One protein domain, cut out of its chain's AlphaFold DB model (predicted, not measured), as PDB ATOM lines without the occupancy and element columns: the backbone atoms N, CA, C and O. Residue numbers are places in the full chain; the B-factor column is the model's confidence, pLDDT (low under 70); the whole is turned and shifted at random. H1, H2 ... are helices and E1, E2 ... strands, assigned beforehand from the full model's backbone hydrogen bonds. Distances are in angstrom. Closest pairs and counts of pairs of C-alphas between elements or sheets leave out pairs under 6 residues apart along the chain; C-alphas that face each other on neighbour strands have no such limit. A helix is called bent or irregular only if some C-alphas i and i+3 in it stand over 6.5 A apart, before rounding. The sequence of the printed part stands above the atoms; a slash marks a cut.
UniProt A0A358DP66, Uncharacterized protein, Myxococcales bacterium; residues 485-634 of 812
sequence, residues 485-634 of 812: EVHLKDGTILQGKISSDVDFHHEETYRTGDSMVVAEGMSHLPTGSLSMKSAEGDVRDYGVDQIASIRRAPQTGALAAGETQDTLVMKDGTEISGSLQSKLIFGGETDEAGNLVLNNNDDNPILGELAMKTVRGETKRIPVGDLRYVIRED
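What this domain is: This is residues 485 to 634 of the 812 residues of an uncharacterized protein of Myxococcales bacterium (UniProt A0A358DP66). The model shows two lobes set end to end along the longest axis, each built on one strongly twisted, partly curled antiparallel sheet. One lobe holds E3, E4, E13, E1, E2, E11 and E12, from both ends of the printed part; the other holds E6, E5, E9, E8, E7 and E10, from between them, and residues 556 to 562, with H1, stick out from its far end. The lobes are joined by the two links E4 to E5 and E10 to E11, and E5 and E11 come close at the junction. The 150 printed residues are mostly strand in their named elements, which hold 72 residues, under half: E1 to E7, H1, then E8 to E13 along the chain. The whole is compact, with a radius of gyration of the C-alphas of 16.5 A, yet elongated, spanning 54 by 34 by 28 A.

Where its parts are: The larger sheet has E3, residues 510 to 512; E4, 515 to 519; E13, 627 to 633, 17.1 A long; E1, 485 to 488; E2, 493 to 498; E11, 609 to 614, 14.9 A; and E12, 619 to 623. E1 begins at C-alpha 485 (186.670, 139.554, 260.163) and E13 ends at C-alpha 633 (179.044, 141.446, 265.091). The other sheet has E6, residues 539 to 543; E5, 529 to 533; E9, 575 to 580; E8, 566 to 570; E7, 547 to 552, 14.1 A; and E10, 596 to 599. H1, residues 557 to 561, begins at C-alpha 557 (193.218, 157.904, 221.552).

How they stand to each other: In the larger sheet, E13 and E1 are antiparallel at 176 degrees, with N 485 and O 631 2.8 A apart. On the other side of E13 is E4, with N 516 and O 632 at 2.8 A. E2 is staggered: residues 493 to 495 pair with E1, N 486 to O 494 at 2.8 A, and 496 to 498 with E11, N 497 to O 613 at 2.8 A. E3 and E12 are the edge strands. In the other sheet, E8 is antiparallel to E7, N 567 to O 551 at 2.8 A, and E6 and E10 are the edge strands. Between the sheets, the closest C-alphas of E5 and E11 are those of Ser 529 and Glu 609, 5.4 A apart. H1 is on neither sheet; it is irregular, only just, with C-alphas 558 and 561 7.0 A apart, and has 0 of 1 O i to N i+4 pairs and 1 of 2 O i to N i+3 pairs within hydrogen-bond range.

The domain as a whole: The C-alphas farthest apart, of Gly 513 and Gly 557, are 55.9 A apart. The printed part has no cut. The long links are E2 to E3 and E9 to E10. Mean pLDDT of the printed part is 77.7; 42 residues are under 70, among them 500 to 526 and 556 to 563.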
ATOM      1  N   GLU A 485     185.676 140.381 260.828       84.62
ATOM      2  CA  GLU A 485     186.670 139.554 260.163       84.62
ATOM      3  C   GLU A 485     186.242 139.246 258.735       84.62
ATOM      4  O   GLU A 485     185.178 138.686 258.482       84.62
ATOM      5  N   VAL A 486     187.109 139.551 257.779       84.06
ATOM      6  CA  VAL A 486     186.920 139.186 256.380       84.06
ATOM      7  C   VAL A 486     187.941 138.120 256.016       84.06
ATOM      8  O   VAL A 486     189.144 138.388 255.966       84.06
ATOM      9  N   HIS A 487     187.454 136.906 255.763       87.00
ATOM     10  CA  HIS A 487     188.252 135.751 255.370       87.00
ATOM     11  C   HIS A 487     188.197 135.606 253.850       87.00
ATOM     12  O   HIS A 487     187.124 135.445 253.267       87.00
ATOM     13  N   LEU A 488     189.355 135.676 253.199       87.94
ATOM     14  CA  LEU A 488     189.489 135.595 251.745       87.94
ATOM     15  C   LEU A 488     189.754 134.157 251.285       87.94
ATOM     16  O   LEU A 488     190.246 133.313 252.040       87.94
ATOM     17  N   LYS A 489     189.464 133.873 250.013       85.25
ATOM     18  CA  LYS A 489     189.688 132.548 249.400       85.25
ATOM     19  C   LYS A 489     191.158 132.129 249.376       85.25
ATOM     20  O   LYS A 489     191.447 130.935 249.366       85.25
ATOM     21  N   ASP A 490     192.078 133.089 249.410       86.25
ATOM     22  CA  ASP A 490     193.521 132.839 249.483       86.25
ATOM     23  C   ASP A 490     194.021 132.491 250.904       86.25
ATOM     24  O   ASP A 490     195.200 132.189 251.083       86.25
ATOM     25  N   GLY A 491     193.131 132.496 251.904       87.75
ATOM     26  CA  GLY A 491     193.445 132.233 253.309       87.75
ATOM     27  C   GLY A 491     193.820 133.477 254.122       87.75
ATOM     28  O   GLY A 491     194.090 133.355 255.315       87.75
ATOM     29  N   THR A 492     193.833 134.665 253.515       89.81
ATOM     30  CA  THR A 492     194.060 135.931 254.220       89.81
ATOM     31  C   THR A 492     192.880 136.262 255.129       89.81
ATOM     32  O   THR A 492     191.723 136.156 254.725       89.81
ATOM     33  N   ILE A 493     193.184 136.739 256.337       88.25
ATOM     34  CA  ILE A 493     192.200 137.247 257.297       88.25
ATOM     35  C   ILE A 493     192.456 138.738 257.501       88.25
ATOM     36  O   ILE A 493     193.567 139.153 257.843       88.25
ATOM     37  N   LEU A 494     191.433 139.553 257.276       84.19
ATOM     38  CA  LEU A 494     191.448 140.988 257.537       84.19
ATOM     39  C   LEU A 494     190.546 141.280 258.733       84.19
ATOM     40  O   LEU A 494     189.429 140.786 258.777       84.19
ATOM     41  N   GLN A 495     191.017 142.097 259.675       77.31
ATOM     42  CA  GLN A 495     190.253 142.516 260.858       77.31
ATOM     43  C   GLN A 495     190.066 144.036 260.864       77.31
ATOM     44  O   GLN A 495     190.996 144.775 260.511       77.31
ATOM     45  N   GLY A 496     188.876 144.524 261.224       73.25
ATOM     46  CA  GLY A 496     188.505 145.941 261.102       73.25
ATOM     47  C   GLY A 496     187.000 146.180 261.134       73.25
ATOM     48  O   GLY A 496     186.281 145.385 261.697       73.25
ATOM     49  N   LYS A 497     186.506 147.268 260.545       79.06
ATOM     50  CA  LYS A 497     185.069 147.549 260.437       79.06
ATOM     51  C   LYS A 497     184.654 147.762 258.997       79.06
ATOM     52  O   LYS A 497     185.264 148.563 258.286       79.06
ATOM     53  N   ILE A 498     183.619 147.057 258.576       73.31
ATOM     54  CA  ILE A 498     183.018 147.183 257.256       73.31
ATOM     55  C   ILE A 498     182.254 148.505 257.221       73.31
ATOM     56  O   ILE A 498     181.356 148.757 258.020       73.31
ATOM     57  N   SER A 499     182.669 149.381 256.314       74.12
ATOM     58  CA  SER A 499     182.139 150.733 256.146       74.12
ATOM     59  C   SER A 499     181.191 150.862 254.954       74.12
ATOM     60  O   SER A 499     180.543 151.893 254.811       74.12
ATOM     61  N   SER A 500     181.144 149.863 254.068       68.25
ATOM     62  CA  SER A 500     180.153 149.801 252.990       68.25
ATOM     63  C   SER A 500     178.778 149.406 253.528       68.25
ATOM     64  O   SER A 500     178.682 148.528 254.386       68.25
ATOM     65  N   ASP A 501     177.729 150.028 252.987       62.50
ATOM     66  CA  ASP A 501     176.339 149.640 253.235       62.50
ATOM     67  C   ASP A 501     176.075 148.298 252.546       62.50
ATOM     68  O   ASP A 501     176.154 148.191 251.323       62.50
ATOM     69  N   VAL A 502     175.908 147.255 253.349       63.47
ATOM     70  CA  VAL A 502     175.868 145.862 252.910       63.47
ATOM     71  C   VAL A 502     174.785 145.174 253.718       63.47
ATOM     72  O   VAL A 502     174.807 145.230 254.950       63.47
ATOM     73  N   ASP A 503     173.853 144.518 253.031       61.28
ATOM     74  CA  ASP A 503     172.837 143.715 253.700       61.28
ATOM     75  C   ASP A 503     173.453 142.371 254.112       61.28
ATOM     76  O   ASP A 503     173.799 141.539 253.273       61.28
ATOM     77  N   PHE A 504     173.664 142.202 255.416       62.41
ATOM     78  CA  PHE A 504     174.209 140.976 256.003       62.41
ATOM     79  C   PHE A 504     173.118 139.989 256.424       62.41
ATOM     80  O   PHE A 504     173.451 138.880 256.831       62.41
ATOM     81  N   HIS A 505     171.838 140.371 256.358       57.38
ATOM     82  CA  HIS A 505     170.738 139.533 256.828       57.38
ATOM     83  C   HIS A 505     170.050 138.840 255.653       57.38
ATOM     84  O   HIS A 505     169.313 139.457 254.886       57.38
ATOM     85  N   HIS A 506     170.253 137.530 255.544       59.84
ATOM     86  CA  HIS A 506     169.583 136.674 254.568       59.84
ATOM     87  C   HIS A 506     169.043 135.386 255.213       59.84
ATOM     88  O   HIS A 506     169.514 134.965 256.268       59.84
ATOM     89  N   GLU A 507     168.073 134.717 254.580       57.00
ATOM     90  CA  GLU A 507     167.505 133.454 255.090       57.00
ATOM     91  C   GLU A 507     168.567 132.356 255.282       57.00
ATOM     92  O   GLU A 507     168.425 131.503 256.153       57.00
ATOM     93  N   GLU A 508     169.651 132.418 254.507       55.28
ATOM     94  CA  GLU A 508     170.773 131.472 254.563       55.28
ATOM     95  C   GLU A 508     171.911 131.905 255.497       55.28
ATOM     96  O   GLU A 508     172.803 131.106 255.788       55.28
ATOM     97  N   THR A 509     171.910 133.156 255.971       62.59
ATOM     98  CA  THR A 509     172.931 133.607 256.925       62.59
ATOM     99  C   THR A 509     172.663 132.994 258.282       62.59
ATOM    100  O   THR A 509     171.566 133.110 258.830       62.59
ATOM    101  N   TYR A 510     173.674 132.328 258.831       56.47
ATOM    102  CA  TYR A 510     173.582 131.728 260.150       56.47
ATOM    103  C   TYR A 510     174.365 132.561 261.161       56.47
ATOM    104  O   TYR A 510     175.389 133.181 260.858       56.47
ATOM    105  N   ARG A 511     173.842 132.591 262.384       55.38
ATOM    106  CA  ARG A 511     174.460 133.261 263.525       55.38
ATOM    107  C   ARG A 511     175.211 132.242 264.369       55.38
ATOM    108  O   ARG A 511     174.700 131.152 264.617       55.38
ATOM    109  N   THR A 512     176.389 132.613 264.852       48.38
ATOM    110  CA  THR A 512     177.144 131.859 265.861       48.38
ATOM    111  C   THR A 512     177.512 132.802 266.997       48.38
ATOM    112  O   THR A 512     178.434 133.606 266.857       48.38
ATOM    113  N   GLY A 513     176.779 132.728 268.111       54.25
ATOM    114  CA  GLY A 513     176.901 133.712 269.193       54.25
ATOM    115  C   GLY A 513     176.610 135.130 268.691       54.25
ATOM    116  O   GLY A 513     175.624 135.337 267.978       54.25
ATOM    117  N   ASP A 514     177.505 136.070 269.005       51.81
ATOM    118  CA  ASP A 514     177.396 137.493 268.643       51.81
ATOM    119  C   ASP A 514     177.709 137.783 267.163       51.81
ATOM    120  O   ASP A 514     177.528 138.897 266.683       51.81
ATOM    121  N   SER A 515     178.157 136.773 266.410       55.72
ATOM    122  CA  SER A 515     178.618 136.932 265.033       55.72
ATOM    123  C   SER A 515     177.612 136.432 263.998       55.72
ATOM    124  O   SER A 515     177.108 135.310 264.079       55.72
ATOM    125  N   MET A 516     177.383 137.233 262.963       63.28
ATOM    126  CA  MET A 516     176.817 136.795 261.694       63.28
ATOM    127  C   MET A 516     177.921 136.281 260.789       63.28
ATOM    128  O   MET A 516     178.940 136.954 260.614       63.28
ATOM    129  N   VAL A 517     177.686 135.118 260.186       67.50
ATOM    130  CA  VAL A 517     178.589 134.548 259.194       67.50
ATOM    131  C   VAL A 517     177.912 134.560 257.833       67.50
ATOM    132  O   VAL A 517     176.872 133.931 257.637       67.50
ATOM    133  N   VAL A 518     178.531 135.244 256.874       67.12
ATOM    134  CA  VAL A 518     178.169 135.132 255.457       67.12
ATOM    135  C   VAL A 518     179.257 134.356 254.745       67.12
ATOM    136  O   VAL A 518     180.403 134.780 254.804       67.12
ATOM    137  N   ALA A 519     178.934 133.246 254.082       68.44
ATOM    138  CA  ALA A 519     179.922 132.354 253.477       68.44
ATOM    139  C   ALA A 519     179.753 132.180 251.962       68.44
ATOM    140  O   ALA A 519     178.677 132.362 251.394       68.44
ATOM    141  N   GLU A 520     180.845 131.793 251.308       65.69
ATOM    142  CA  GLU A 520     180.874 131.380 249.909       65.69
ATOM    143  C   GLU A 520     179.897 130.219 249.662       65.69
ATOM    144  O   GLU A 520     179.885 129.233 250.399       65.69
ATOM    145  N   GLY A 521     179.090 130.332 248.603       61.19
ATOM    146  CA  GLY A 521     178.070 129.343 248.240       61.19
ATOM    147  C   GLY A 521     176.664 129.659 248.750       61.19
ATOM    148  O   GLY A 521     175.728 128.982 248.333       61.19
ATOM    149  N   MET A 522     176.501 130.696 249.582       66.62
ATOM    150  CA  MET A 522     175.180 131.268 249.851       66.62
ATOM    151  C   MET A 522     174.627 131.894 248.566       66.62
ATOM    152  O   MET A 522     175.354 132.559 247.824       66.62
ATOM    153  N   SER A 523     173.340 131.681 248.298       60.06
ATOM    154  CA  SER A 523     172.639 132.210 247.126       60.06
ATOM    155  C   SER A 523     172.624 133.740 247.105       60.06
ATOM    156  O   SER A 523     172.514 134.341 246.035       60.06
ATOM    157  N   HIS A 524     172.796 134.380 248.265       63.22
ATOM    158  CA  HIS A 524     172.961 135.821 248.419       63.22
ATOM    159  C   HIS A 524     174.272 136.129 249.144       63.22
ATOM    160  O   HIS A 524     174.339 136.194 250.371       63.22
ATOM    161  N   LEU A 525     175.335 136.331 248.361       63.09
ATOM    162  CA  LEU A 525     176.515 137.032 248.855       63.09
ATOM    163  C   LEU A 525     176.161 138.508 249.097       63.09
ATOM    164  O   LEU A 525     175.354 139.063 248.345       63.09
ATOM    165  N   PRO A 526     176.778 139.165 250.092       65.12
ATOM    166  CA  PRO A 526     176.590 140.584 250.331       65.12
ATOM    167  C   PRO A 526     176.900 141.355 249.050       65.12
ATOM    168  O   PRO A 526     178.031 141.319 248.567       65.12
ATOM    169  N   THR A 527     175.914 142.051 248.488       70.38
ATOM    170  CA  THR A 527     176.169 142.955 247.367       70.38
ATOM    171  C   THR A 527     176.918 144.162 247.906       70.38
ATOM    172  O   THR A 527     176.410 144.881 248.767       70.38
ATOM    173  N   GLY A 528     178.148 144.353 247.437       76.44
ATOM    174  CA  GLY A 528     178.983 145.475 247.833       76.44
ATOM    175  C   GLY A 528     178.569 146.777 247.151       76.44
ATOM    176  O   GLY A 528     177.477 146.924 246.597       76.44
ATOM    177  N   SER A 529     179.496 147.725 247.137       84.56
ATOM    178  CA  SER A 529     179.367 148.962 246.372       84.56
ATOM    179  C   SER A 529     180.431 149.055 245.282       84.56
ATOM    180  O   SER A 529     181.416 148.311 245.263       84.56
ATOM    181  N   LEU A 530     180.221 149.975 244.345       86.75
ATOM    182  CA  LEU A 530     181.201 150.364 243.337       86.75
ATOM    183  C   LEU A 530     181.543 151.840 243.485       86.75
ATOM    184  O   LEU A 530     180.642 152.673 243.570       86.75
ATOM    185  N   SER A 531     182.835 152.172 243.461       88.75
ATOM    186  CA  SER A 531     183.281 153.567 243.445       88.75
ATOM    187  C   SER A 531     183.386 154.100 242.028       88.75
ATOM    188  O   SER A 531     184.118 153.546 241.201       88.75
ATOM    189  N   MET A 532     182.745 155.238 241.783       89.81
ATOM    190  CA  MET A 532     182.889 156.017 240.560       89.81
ATOM    191  C   MET A 532     183.497 157.378 240.889       89.81
ATOM    192  O   MET A 532     183.017 158.076 241.784       89.81
ATOM    193  N   LYS A 533     184.532 157.768 240.144       90.81
ATOM    194  CA  LYS A 533     185.094 159.120 240.170       90.81
ATOM    195  C   LYS A 533     184.450 159.953 239.062       90.81
ATOM    196  O   LYS A 533     184.566 159.582 237.897       90.81
ATOM    197  N   SER A 534     183.772 161.045 239.395       88.38
ATOM    198  CA  SER A 534     183.160 161.938 238.408       88.38
ATOM    199  C   SER A 534     184.216 162.712 237.609       88.38
ATOM    200  O   SER A 534     185.402 162.722 237.952       88.38
ATOM    201  N   ALA A 535     183.784 163.399 236.548       82.44
ATOM    202  CA  ALA A 535     184.658 164.274 235.765       82.44
ATOM    203  C   ALA A 535     185.209 165.453 236.594       82.44
ATOM    204  O   ALA A 535     186.312 165.933 236.339       82.44
ATOM    205  N   GLU A 536     184.466 165.892 237.611       82.88
ATOM    206  CA  GLU A 536     184.854 166.936 238.567       82.88
ATOM    207  C   GLU A 536     185.855 166.432 239.622       82.88
ATOM    208  O   GLU A 536     186.451 167.233 240.341       82.88
ATOM    209  N   GLY A 537     186.091 165.117 239.678       84.00
ATOM    210  CA  GLY A 537     187.045 164.471 240.575       84.00
ATOM    211  C   GLY A 537     186.435 163.888 241.850       84.00
ATOM    212  O   GLY A 537     187.170 163.258 242.614       84.00
ATOM    213  N   ASP A 538     185.127 164.040 242.054       85.81
ATOM    214  CA  ASP A 538     184.420 163.529 243.228       85.81
ATOM    215  C   ASP A 538     184.285 162.007 243.158       85.81
ATOM    216  O   ASP A 538     183.846 161.456 242.151       85.81
ATOM    217  N   VAL A 539     184.647 161.312 244.237       87.25
ATOM    218  CA  VAL A 539     184.501 159.854 244.338       87.25
ATOM    219  C   VAL A 539     183.246 159.535 245.135       87.25
ATOM    220  O   VAL A 539     183.098 159.984 246.272       87.25
ATOM    221  N   ARG A 540     182.347 158.745 244.546       86.88
ATOM    222  CA  ARG A 540     181.098 158.319 245.176       86.88
ATOM    223  C   ARG A 540     180.893 156.821 245.026       86.88
ATOM    224  O   ARG A 540     181.157 156.260 243.965       86.88
ATOM    225  N   ASP A 541     180.382 156.209 246.088       85.69
ATOM    226  CA  ASP A 541     179.979 154.808 246.093       85.69
ATOM    227  C   ASP A 541     178.510 154.647 245.701       85.69
ATOM    228  O   ASP A 541     177.647 155.423 246.119       85.69
ATOM    229  N   TYR A 542     178.247 153.616 244.903       86.00
ATOM    230  CA  TYR A 542     176.925 153.220 244.434       86.00
ATOM    231  C   TYR A 542     176.670 151.768 244.832       86.00
ATOM    232  O   TYR A 542     177.503 150.904 244.548       86.00
ATOM    233  N   GLY A 543     175.545 151.510 245.503       84.25
ATOM    234  CA  GLY A 543     175.123 150.155 245.859       84.25
ATOM    235  C   GLY A 543     174.842 149.342 244.600       84.25
ATOM    236  O   GLY A 543     174.205 149.837 243.665       84.25
ATOM    237  N   VAL A 544     175.357 148.115 244.531       84.88
ATOM    238  CA  VAL A 544     175.224 147.296 243.317       84.88
ATOM    239  C   VAL A 544     173.775 146.879 243.055       84.88
ATOM    240  O   VAL A 544     173.361 146.755 241.903       84.88
ATOM    241  N   ASP A 545     172.967 146.762 244.102       81.56
ATOM    242  CA  ASP A 545     171.525 146.523 244.041       81.56
ATOM    243  C   ASP A 545     170.760 147.596 243.245       81.56
ATOM    244  O   ASP A 545     169.702 147.305 242.680       81.56
ATOM    245  N   GLN A 546     171.309 148.807 243.138       86.19
ATOM    246  CA  GLN A 546     170.734 149.923 242.387       86.19
ATOM    247  C   GLN A 546     171.191 149.968 240.923       86.19
ATOM    248  O   GLN A 546     170.621 150.718 240.129       86.19
ATOM    249  N   ILE A 547     172.205 149.187 240.546       88.62
ATOM    250  CA  ILE A 547     172.835 149.219 239.224       88.62
ATOM    251  C   ILE A 547     172.185 148.159 238.333       88.62
ATOM    252  O   ILE A 547     172.121 146.987 238.690       88.62
ATOM    253  N   ALA A 548     171.711 148.567 237.159       90.75
ATOM    254  CA  ALA A 548     171.189 147.678 236.125       90.75
ATOM    255  C   ALA A 548     172.286 147.190 235.168       90.75
ATOM    256  O   ALA A 548     172.283 146.034 234.758       90.75
ATOM    257  N   SER A 549     173.226 148.056 234.788       91.94
ATOM    258  CA  SER A 549     174.372 147.669 233.954       91.94
ATOM    259  C   SER A 549     175.526 148.661 234.077       91.94
ATOM    260  O   SER A 549     175.358 149.777 234.569       91.94
ATOM    261  N   ILE A 550     176.701 148.253 233.608       91.81
ATOM    262  CA  ILE A 550     177.888 149.097 233.488       91.81
ATOM    263  C   ILE A 550     178.345 149.068 232.038       91.81
ATOM    264  O   ILE A 550     178.491 147.996 231.454       91.81
ATOM    265  N   ARG A 551     178.606 150.241 231.469       92.00
ATOM    266  CA  ARG A 551     179.175 150.383 230.128       92.00
ATOM    267  C   ARG A 551     180.571 150.972 230.233       92.00
ATOM    268  O   ARG A 551     180.754 151.972 230.918       92.00
ATOM    269  N   ARG A 552     181.543 150.384 229.546       90.25
ATOM    270  CA  ARG A 552     182.915 150.893 229.446       90.25
ATOM    271  C   ARG A 552     183.215 151.286 228.011       90.25
ATOM    272  O   ARG A 552     183.173 150.440 227.118       90.25
ATOM    273  N   ALA A 553     183.545 152.557 227.809       87.12
ATOM    274  CA  ALA A 553     183.834 153.088 226.487       87.12
ATOM    275  C   ALA A 553     185.099 152.457 225.868       87.12
ATOM    276  O   ALA A 553     186.034 152.101 226.600       87.12
ATOM    277  N   PRO A 554     185.174 152.353 224.525       82.25
ATOM    278  CA  PRO A 554     186.379 151.914 223.836       82.25
ATOM    279  C   PRO A 554     187.595 152.756 224.233       82.25
ATOM    280  O   PRO A 554     187.609 153.979 224.087       82.25
ATOM    281  N   GLN A 555     188.663 152.090 224.668       72.06
ATOM    282  CA  GLN A 555     189.945 152.723 224.976       72.06
ATOM    283  C   GLN A 555     190.659 153.114 223.668       72.06
ATOM    284  O   GLN A 555     191.487 152.367 223.147       72.06
ATOM    285  N   THR A 556     190.317 154.270 223.092       64.94
ATOM    286  CA  THR A 556     190.955 154.799 221.873       64.94
ATOM    287  C   THR A 556     191.491 156.220 222.093       64.94
ATOM    288  O   THR A 556     190.889 157.029 222.794       64.94
ATOM    289  N   GLY A 557     192.650 156.547 221.507       62.16
ATOM    290  CA  GLY A 557     193.218 157.904 221.552       62.16
ATOM    291  C   GLY A 557     193.734 158.354 222.932       62.16
ATOM    292  O   GLY A 557     194.451 157.613 223.599       62.16
ATOM    293  N   ALA A 558     193.414 159.590 223.343       50.00
ATOM    294  CA  ALA A 558     193.941 160.267 224.544       50.00
ATOM    295  C   ALA A 558     193.642 159.562 225.889       50.00
ATOM    296  O   ALA A 558     194.247 159.905 226.900       50.00
ATOM    297  N   LEU A 559     192.767 158.553 225.887       53.47
ATOM    298  CA  LEU A 559     192.448 157.689 227.031       53.47
ATOM    299  C   LEU A 559     193.499 156.587 227.283       53.47
ATOM    300  O   LEU A 559     193.417 155.868 228.273       53.47
ATOM    301  N   ALA A 560     194.537 156.475 226.444       51.44
ATOM    302  CA  ALA A 560     195.620 155.494 226.592       51.44
ATOM    303  C   ALA A 560     196.487 155.664 227.864       51.44
ATOM    304  O   ALA A 560     197.391 154.864 228.102       51.44
ATOM    305  N   ALA A 561     196.232 156.697 228.674       53.75
ATOM    306  CA  ALA A 561     196.959 156.997 229.907       53.75
ATOM    307  C   ALA A 561     196.413 156.278 231.162       53.75
ATOM    308  O   ALA A 561     196.866 156.572 232.266       53.75
ATOM    309  N   GLY A 562     195.484 155.324 231.011       58.78
ATOM    310  CA  GLY A 562     195.011 154.464 232.107       58.78
ATOM    311  C   GLY A 562     193.753 154.950 232.831       58.78
ATOM    312  O   GLY A 562     193.340 154.315 233.797       58.78
ATOM    313  N   GLU A 563     193.118 156.026 232.361       65.12
ATOM    314  CA  GLU A 563     191.799 156.454 232.838       65.12
ATOM    315  C   GLU A 563     190.701 155.781 231.998       65.12
ATOM    316  O   GLU A 563     190.705 155.821 230.764       65.12
ATOM    317  N   THR A 564     189.766 155.107 232.667       76.25
ATOM    318  CA  THR A 564     188.579 154.525 232.032       76.25
ATOM    319  C   THR A 564     187.448 155.544 231.987       76.25
ATOM    320  O   THR A 564     187.287 156.336 232.912       76.25
ATOM    321  N   GLN A 565     186.655 155.512 230.914       87.31
ATOM    322  CA  GLN A 565     185.367 156.194 230.861       87.31
ATOM    323  C   GLN A 565     184.276 155.130 230.968       87.31
ATOM    324  O   GLN A 565     184.083 154.321 230.059       87.31
ATOM    325  N   ASP A 566     183.613 155.120 232.115       91.69
ATOM    326  CA  ASP A 566     182.582 154.172 232.498       91.69
ATOM    327  C   ASP A 566     181.251 154.904 232.717       91.69
ATOM    328  O   ASP A 566     181.213 156.063 233.138       91.69
ATOM    329  N   THR A 567     180.150 154.204 232.468       93.19
ATOM    330  CA  THR A 567     178.791 154.664 232.747       93.19
ATOM    331  C   THR A 567     178.070 153.608 233.576       93.19
ATOM    332  O   THR A 567     177.895 152.481 233.111       93.19
ATOM    333  N   LEU A 568     177.638 153.958 234.790       93.00
ATOM    334  CA  LEU A 568     176.668 153.156 235.542       93.00
ATOM    335  C   LEU A 568     175.273 153.499 235.039       93.00
ATOM    336  O   LEU A 568     174.898 154.671 235.016       93.00
ATOM    337  N   VAL A 569     174.504 152.486 234.669       93.56
ATOM    338  CA  VAL A 569     173.078 152.612 234.381       93.56
ATOM    339  C   VAL A 569     172.335 152.077 235.593       93.56
ATOM    340  O   VAL A 569     172.441 150.894 235.911       93.56
ATOM    341  N   MET A 570     171.604 152.943 236.279       92.88
ATOM    342  CA  MET A 570     170.816 152.604 237.460       92.88
ATOM    343  C   MET A 570     169.505 151.914 237.052       92.88
ATOM    344  O   MET A 570     169.024 152.078 235.929       92.88
ATOM    345  N   LYS A 571     168.885 151.153 237.959       90.00
ATOM    346  CA  LYS A 571     167.601 150.462 237.713       90.00
ATOM    347  C   LYS A 571     166.435 151.410 237.430       90.00
ATOM    348  O   LYS A 571     165.478 151.010 236.775       90.00
ATOM    349  N   ASP A 572     166.520 152.659 237.883       90.25
ATOM    350  CA  ASP A 572     165.550 153.711 237.558       90.25
ATOM    351  C   ASP A 572     165.798 154.373 236.185       90.25
ATOM    352  O   ASP A 572     165.034 155.246 235.771       90.25
ATOM    353  N   GLY A 573     166.843 153.949 235.465       91.88
ATOM    354  CA  GLY A 573     167.251 154.481 234.165       91.88
ATOM    355  C   GLY A 573     168.235 155.651 234.232       91.88
ATOM    356  O   GLY A 573     168.655 156.135 233.182       91.88
ATOM    357  N   THR A 574     168.626 156.113 235.424       94.56
ATOM    358  CA  THR A 574     169.632 157.172 235.584       94.56
ATOM    359  C   THR A 574     170.994 156.698 235.074       94.56
ATOM    360  O   THR A 574     171.436 155.603 235.410       94.56
ATOM    361  N   GLU A 575     171.693 157.530 234.300       94.69
ATOM    362  CA  GLU A 575     173.047 157.233 233.819       94.69
ATOM    363  C   GLU A 575     174.088 158.121 234.508       94.69
ATOM    364  O   GLU A 575     173.953 159.345 234.565       94.69
ATOM    365  N   ILE A 576     175.148 157.500 235.022       92.50
ATOM    366  CA  ILE A 576     176.202 158.155 235.799       92.50
ATOM    367  C   ILE A 576     177.537 157.885 235.126       92.50
ATOM    368  O   ILE A 576     178.014 156.753 235.126       92.50
ATOM    369  N   SER A 577     178.143 158.925 234.558       92.31
ATOM    370  CA  SER A 577     179.420 158.818 233.847       92.31
ATOM    371  C   SER A 577     180.600 159.216 234.732       92.31
ATOM    372  O   SER A 577     180.518 160.178 235.494       92.31
ATOM    373  N   GLY A 578     181.713 158.500 234.605       90.94
ATOM    374  CA  GLY A 578     182.934 158.760 235.361       90.94
ATOM    375  C   GLY A 578     184.039 157.754 235.051       90.94
ATOM    376  O   GLY A 578     184.029 157.117 234.004       90.94
ATOM    377  N   SER A 579     184.990 157.614 235.969       89.44
ATOM    378  CA  SER A 579     186.013 156.570 235.950       89.44
ATOM    379  C   SER A 579     185.813 155.621 237.126       89.44
ATOM    380  O   SER A 579     185.894 156.029 238.294       89.44
ATOM    381  N   LEU A 580     185.550 154.349 236.827       87.94
ATOM    382  CA  LEU A 580     185.332 153.320 237.834       87.94
ATOM    383  C   LEU A 580     186.644 153.033 238.574       87.94
ATOM    384  O   LEU A 580     187.629 152.619 237.968       87.94
ATOM    385  N   GLN A 581     186.654 153.229 239.893       87.06
ATOM    386  CA  GLN A 581     187.825 152.932 240.729       87.06
ATOM    387  C   GLN A 581     187.834 151.479 241.217       87.06
ATOM    388  O   GLN A 581     188.886 150.943 241.559       87.06
ATOM    389  N   SER A 582     186.659 150.848 241.253       82.50
ATOM    390  CA  SER A 582     186.495 149.454 241.646       82.50
ATOM    391  C   SER A 582     187.044 148.494 240.593       82.50
ATOM    392  O   SER A 582     186.897 148.703 239.384       82.50
ATOM    393  N   LYS A 583     187.667 147.406 241.048       79.31
ATOM    394  CA  LYS A 583     188.229 146.380 240.169       79.31
ATOM    395  C   LYS A 583     187.124 145.441 239.701       79.31
ATOM    396  O   LYS A 583     186.752 144.505 240.398       79.31
ATOM    397  N   LEU A 584     186.638 145.672 238.485       76.56
ATOM    398  CA  LEU A 584     185.729 144.762 237.793       76.56
ATOM    399  C   LEU A 584     186.408 144.106 236.597       76.56
ATOM    400  O   LEU A 584     187.081 144.766 235.799       76.56
ATOM    401  N   ILE A 585     186.182 142.804 236.453       73.44
ATOM    402  CA  ILE A 585     186.539 142.063 235.249       73.44
ATOM    403  C   ILE A 585     185.351 142.159 234.294       73.44
ATOM    404  O   ILE A 585     184.281 141.623 234.566       73.44
ATOM    405  N   PHE A 586     185.537 142.851 233.172       72.62
ATOM    406  CA  PHE A 586     184.548 142.877 232.099       72.62
ATOM    407  C   PHE A 586     184.692 141.598 231.273       72.62
ATOM    408  O   PHE A 586     185.620 141.469 230.477       72.62
ATOM    409  N   GLY A 587     183.783 140.647 231.478       64.81
ATOM    410  CA  GLY A 587     183.549 139.539 230.557       64.81
ATOM    411  C   GLY A 587     182.203 139.769 229.890       64.81
ATOM    412  O   GLY A 587     181.186 139.425 230.478       64.81
ATOM    413  N   GLY A 588     182.165 140.425 228.729       63.41
ATOM    414  CA  GLY A 588     180.885 140.867 228.181       63.41
ATOM    415  C   GLY A 588     180.881 141.266 226.713       63.41
ATOM    416  O   GLY A 588     181.920 141.459 226.077       63.41
ATOM    417  N   GLU A 589     179.650 141.352 226.216       75.56
ATOM    418  CA  GLU A 589     179.257 141.768 224.877       75.56
ATOM    419  C   GLU A 589     179.584 143.245 224.641       75.56
ATOM    420  O   GLU A 589     179.751 144.043 225.567       75.56
ATOM    421  N   THR A 590     179.703 143.602 223.370       85.00
ATOM    422  CA  THR A 590     179.907 144.983 222.951       85.00
ATOM    423  C   THR A 590     178.588 145.531 222.425       85.00
ATOM    424  O   THR A 590     177.948 144.870 221.607       85.00
ATOM    425  N   ASP A 591     178.168 146.709 222.883       86.38
ATOM    426  CA  ASP A 591     176.995 147.373 222.308       86.38
ATOM    427  C   ASP A 591     177.276 147.914 220.891       86.38
ATOM    428  O   ASP A 591     178.401 147.865 220.385       86.38
ATOM    429  N   GLU A 592     176.248 148.452 220.228       85.19
ATOM    430  CA  GLU A 592     176.374 149.021 218.876       85.19
ATOM    431  C   GLU A 592     177.389 150.178 218.793       85.19
ATOM    432  O   GLU A 592     177.915 150.465 217.718       85.19
ATOM    433  N   ALA A 593     177.680 150.835 219.921       83.81
ATOM    434  CA  ALA A 593     178.631 151.935 220.023       83.81
ATOM    435  C   ALA A 593     180.067 151.468 220.327       83.81
ATOM    436  O   ALA A 593     180.979 152.294 220.390       83.81
ATOM    437  N   GLY A 594     180.299 150.162 220.475       85.31
ATOM    438  CA  GLY A 594     181.617 149.622 220.787       85.31
ATOM    439  C   GLY A 594     181.921 149.545 222.288       85.31
ATOM    440  O   GLY A 594     183.045 149.191 222.647       85.31
ATOM    441  N   ASN A 595     180.975 149.876 223.174       88.06
ATOM    442  CA  ASN A 595     181.203 149.833 224.617       88.06
ATOM    443  C   ASN A 595     181.127 148.395 225.125       88.06
ATOM    444  O   ASN A 595     180.220 147.653 224.756       88.06
ATOM    445  N   LEU A 596     182.027 148.023 226.033       88.75
ATOM    446  CA  LEU A 596     181.900 146.776 226.782       88.75
ATOM    447  C   LEU A 596     180.762 146.923 227.789       88.75
ATOM    448  O   LEU A 596     180.785 147.850 228.601       88.75
ATOM    449  N   VAL A 597     179.791 146.015 227.754       89.19
ATOM    450  CA  VAL A 597     178.629 146.048 228.647       89.19
ATOM    451  C   VAL A 597     178.687 144.887 229.629       89.19
ATOM    452  O   VAL A 597     178.852 143.731 229.244       89.19
ATOM    453  N   LEU A 598     178.519 145.209 230.909       88.69
ATOM    454  CA  LEU A 598     178.297 144.252 231.982       88.69
ATOM    455  C   LEU A 598     176.878 144.459 232.516       88.69
ATOM    456  O   LEU A 598     176.595 145.466 233.165       88.69
ATOM    457  N   ASN A 599     175.974 143.533 232.204       88.69
ATOM    458  CA  ASN A 599     174.603 143.569 232.706       88.69
ATOM    459  C   ASN A 599     174.560 142.985 234.117       88.69
ATOM    460  O   ASN A 599     175.158 141.943 234.351       88.69
ATOM    461  N   ASN A 600     173.841 143.640 235.027       87.12
ATOM    462  CA  ASN A 600     173.604 143.130 236.371       87.12
ATOM    463  C   ASN A 600     172.281 142.357 236.388       87.12
ATOM    464  O   ASN A 600     171.206 142.953 236.481       87.12
ATOM    465  N   ASN A 601     172.357 141.040 236.225       84.31
ATOM    466  CA  ASN A 601     171.207 140.137 236.241       84.31
ATOM    467  C   ASN A 601     171.547 138.847 236.992       84.31
ATOM    468  O   ASN A 601     172.699 138.630 237.351       84.31
ATOM    469  N   ASP A 602     170.550 137.993 237.215       77.31
ATOM    470  CA  ASP A 602     170.716 136.771 238.012       77.31
ATOM    471  C   ASP A 602     171.755 135.800 237.417       77.31
ATOM    472  O   ASP A 602     172.427 135.084 238.156       77.31
ATOM    473  N   ASP A 603     171.938 135.814 236.091       76.25
ATOM    474  CA  ASP A 603     172.914 134.967 235.392       76.25
ATOM    475  C   ASP A 603     174.350 135.521 235.462       76.25
ATOM    476  O   ASP A 603     175.318 134.768 235.360       76.25
ATOM    477  N   ASN A 604     174.502 136.840 235.605       75.81
ATOM    478  CA  ASN A 604     175.780 137.550 235.680       75.81
ATOM    479  C   ASN A 604     175.703 138.655 236.747       75.81
ATOM    480  O   ASN A 604     175.723 139.845 236.413       75.81
ATOM    481  N   PRO A 605     175.593 138.294 238.035       80.06
ATOM    482  CA  PRO A 605     175.443 139.285 239.081       80.06
ATOM    483  C   PRO A 605     176.737 140.082 239.218       80.06
ATOM    484  O   PRO A 605     177.838 139.536 239.340       80.06
ATOM    485  N   ILE A 606     176.608 141.404 239.234       84.19
ATOM    486  CA  ILE A 606     177.691 142.265 239.687       84.19
ATOM    487  C   ILE A 606     177.724 142.120 241.209       84.19
ATOM    488  O   ILE A 606     176.710 142.296 241.875       84.19
ATOM    489  N   LEU A 607     178.879 141.762 241.768       78.62
ATOM    490  CA  LEU A 607     178.999 141.530 243.214       78.62
ATOM    491  C   LEU A 607     179.541 142.757 243.967       78.62
ATOM    492  O   LEU A 607     179.224 142.958 245.134       78.62
ATOM    493  N   GLY A 608     180.318 143.611 243.293       85.25
ATOM    494  CA  GLY A 608     180.913 144.813 243.886       85.25
ATOM    495  C   GLY A 608     182.086 144.539 244.829       85.25
ATOM    496  O   GLY A 608     182.723 143.482 244.785       85.25
ATOM    497  N   GLU A 609     182.388 145.526 245.670       86.88
ATOM    498  CA  GLU A 609     183.456 145.479 246.671       86.88
ATOM    499  C   GLU A 609     182.908 145.802 248.071       86.88
ATOM    500  O   GLU A 609     182.059 146.680 248.233       86.88
ATOM    501  N   LEU A 610     183.435 145.130 249.095       84.56
ATOM    502  CA  LEU A 610     183.280 145.522 250.494       84.56
ATOM    503  C   LEU A 610     184.326 146.577 250.842       84.56
ATOM    504  O   LEU A 610     185.525 146.353 250.660       84.56
ATOM    505  N   ALA A 611     183.888 147.710 251.384       83.81
ATOM    506  CA  ALA A 611     184.788 148.700 251.960       83.81
ATOM    507  C   ALA A 611     184.977 148.404 253.449       83.81
ATOM    508  O   ALA A 611     184.006 148.217 254.178       83.81
ATOM    509  N   MET A 612     186.226 148.371 253.906       82.62
ATOM    510  CA  MET A 612     186.590 148.034 255.276       82.62
ATOM    511  C   MET A 612     187.697 148.953 255.780       82.62
ATOM    512  O   MET A 612     188.712 149.135 255.110       82.62
ATOM    513  N   LYS A 613     187.548 149.485 256.991       78.25
ATOM    514  CA  LYS A 613     188.633 150.138 257.720       78.25
ATOM    515  C   LYS A 613     189.277 149.139 258.674       78.25
ATOM    516  O   LYS A 613     188.666 148.737 259.654       78.25
ATOM    517  N   THR A 614     190.494 148.708 258.373       74.75
ATOM    518  CA  THR A 614     191.220 147.713 259.179       74.75
ATOM    519  C   THR A 614     191.532 148.235 260.585       74.75
ATOM    520  O   THR A 614     191.599 149.446 260.796       74.75
ATOM    521  N   VAL A 615     191.838 147.343 261.530       58.06
ATOM    522  CA  VAL A 615     192.323 147.706 262.882       58.06
ATOM    523  C   VAL A 615     193.605 148.555 262.867       58.06
ATOM    524  O   VAL A 615     193.926 149.213 263.849       58.06
ATOM    525  N   ARG A 616     194.329 148.583 261.739       60.19
ATOM    526  CA  ARG A 616     195.508 149.436 261.507       60.19
ATOM    527  C   ARG A 616     195.156 150.815 260.933       60.19
ATOM    528  O   ARG A 616     196.043 151.598 260.616       60.19
ATOM    529  N   GLY A 617     193.869 151.105 260.748       62.00
ATOM    530  CA  GLY A 617     193.358 152.346 260.170       62.00
ATOM    531  C   GLY A 617     193.380 152.407 258.638       62.00
ATOM    532  O   GLY A 617     192.900 153.391 258.075       62.00
ATOM    533  N   GLU A 618     193.888 151.378 257.949       75.44
ATOM    534  CA  GLU A 618     193.907 151.311 256.481       75.44
ATOM    535  C   GLU A 618     192.495 151.107 255.926       75.44
ATOM    536  O   GLU A 618     191.764 150.248 256.418       75.44
ATOM    537  N   THR A 619     192.131 151.833 254.867       81.25
ATOM    538  CA  THR A 619     190.911 151.542 254.098       81.25
ATOM    539  C   THR A 619     191.232 150.518 253.016       81.25
ATOM    540  O   THR A 619     192.084 150.763 252.161       81.25
ATOM    541  N   LYS A 620     190.546 149.378 253.040       85.75
ATOM    542  CA  LYS A 620     190.639 148.319 252.036       85.75
ATOM    543  C   LYS A 620     189.313 148.171 251.308       85.75
ATOM    544  O   LYS A 620     188.252 148.257 251.920       85.75
ATOM    545  N   ARG A 621     189.397 147.933 250.000       85.94
ATOM    546  CA  ARG A 621     188.280 147.462 249.181       85.94
ATOM    547  C   ARG A 621     188.541 146.020 248.800       85.94
ATOM    548  O   ARG A 621     189.622 145.705 248.302       85.94
ATOM    549  N   ILE A 622     187.583 145.161 249.101       86.81
ATOM    550  CA  ILE A 622     187.706 143.714 248.992       86.81
ATOM    551  C   ILE A 622     186.648 143.257 247.991       86.81
ATOM    552  O   ILE A 622     185.462 143.416 248.282       86.81
ATOM    553  N   PRO A 623     187.022 142.726 246.817       86.06
ATOM    554  CA  PRO A 623     186.047 142.192 245.876       86.06
ATOM    555  C   PRO A 623     185.188 141.123 246.549       86.06
ATOM    556  O   PRO A 623     185.717 140.199 247.165       86.06
ATOM    557  N   VAL A 624     183.865 141.220 246.416       81.19
ATOM    558  CA  VAL A 624     182.946 140.243 247.028       81.19
ATOM    559  C   VAL A 624     183.215 138.826 246.497       81.19
ATOM    560  O   VAL A 624     183.102 137.850 247.230       81.19
ATOM    561  N   GLY A 625     183.672 138.709 245.245       79.38
ATOM    562  CA  GLY A 625     184.083 137.437 244.643       79.38
ATOM    563  C   GLY A 625     185.321 136.781 245.274       79.38
ATOM    564  O   GLY A 625     185.504 135.576 245.099       79.38
ATOM    565  N   ASP A 626     186.133 137.530 246.027       84.44
ATOM    566  CA  ASP A 626     187.320 137.023 246.733       84.44
ATOM    567  C   ASP A 626     187.000 136.573 248.167       84.44
ATOM    568  O   ASP A 626     187.857 136.006 248.851       84.44
ATOM    569  N   LEU A 627     185.770 136.809 248.632       81.88
ATOM    570  CA  LEU A 627     185.328 136.434 249.969       81.88
ATOM    571  C   LEU A 627     185.138 134.926 250.064       81.88
ATOM    572  O   LEU A 627     184.489 134.306 249.222       81.88
ATOM    573  N   ARG A 628     185.671 134.353 251.138       81.75
ATOM    574  CA  ARG A 628     185.343 133.004 251.584       81.75
ATOM    575  C   ARG A 628     184.254 133.042 252.644       81.75
ATOM    576  O   ARG A 628     183.301 132.279 252.555       81.75
ATOM    577  N   TYR A 629     184.398 133.915 253.638       82.81
ATOM    578  CA  TYR A 629     183.313 134.297 254.534       82.81
ATOM    579  C   TYR A 629     183.620 135.605 255.267       82.81
ATOM    580  O   TYR A 629     184.769 136.036 255.358       82.81
ATOM    581  N   VAL A 630     182.578 136.237 255.793       79.25
ATOM    582  CA  VAL A 630     182.652 137.434 256.628       79.25
ATOM    583  C   VAL A 630     182.026 137.117 257.973       79.25
ATOM    584  O   VAL A 630     180.929 136.567 258.014       79.25
ATOM    585  N   ILE A 631     182.728 137.470 259.043       78.06
ATOM    586  CA  ILE A 631     182.260 137.412 260.422       78.06
ATOM    587  C   ILE A 631     182.055 138.852 260.870       78.06
ATOM    588  O   ILE A 631     182.993 139.646 260.850       78.06
ATOM    589  N   ARG A 632     180.834 139.206 261.247       73.62
ATOM    590  CA  ARG A 632     180.500 140.547 261.726       73.62
ATOM    591  C   ARG A 632     179.645 140.448 262.968       73.62
ATOM    592  O   ARG A 632     178.704 139.663 262.995       73.62
ATOM    593  N   GLU A 633     179.939 141.277 263.955       61.69
ATOM    594  CA  GLU A 633     179.044 141.446 265.091       61.69
ATOM    595  C   GLU A 633     177.768 142.172 264.641       61.69
ATOM    596  O   GLU A 633     177.830 143.211 263.971       61.69
ATOM    597  N   ASP A 634     176.602 141.599 264.939       60.66
ATOM    598  CA  ASP A 634     175.330 142.236 264.595       60.66
ATOM    599  C   ASP A 634     175.054 143.400 265.550       60.66
ATOM    600  O   ASP A 634     175.056 143.230 266.764       60.66
TER     601      ASP A 634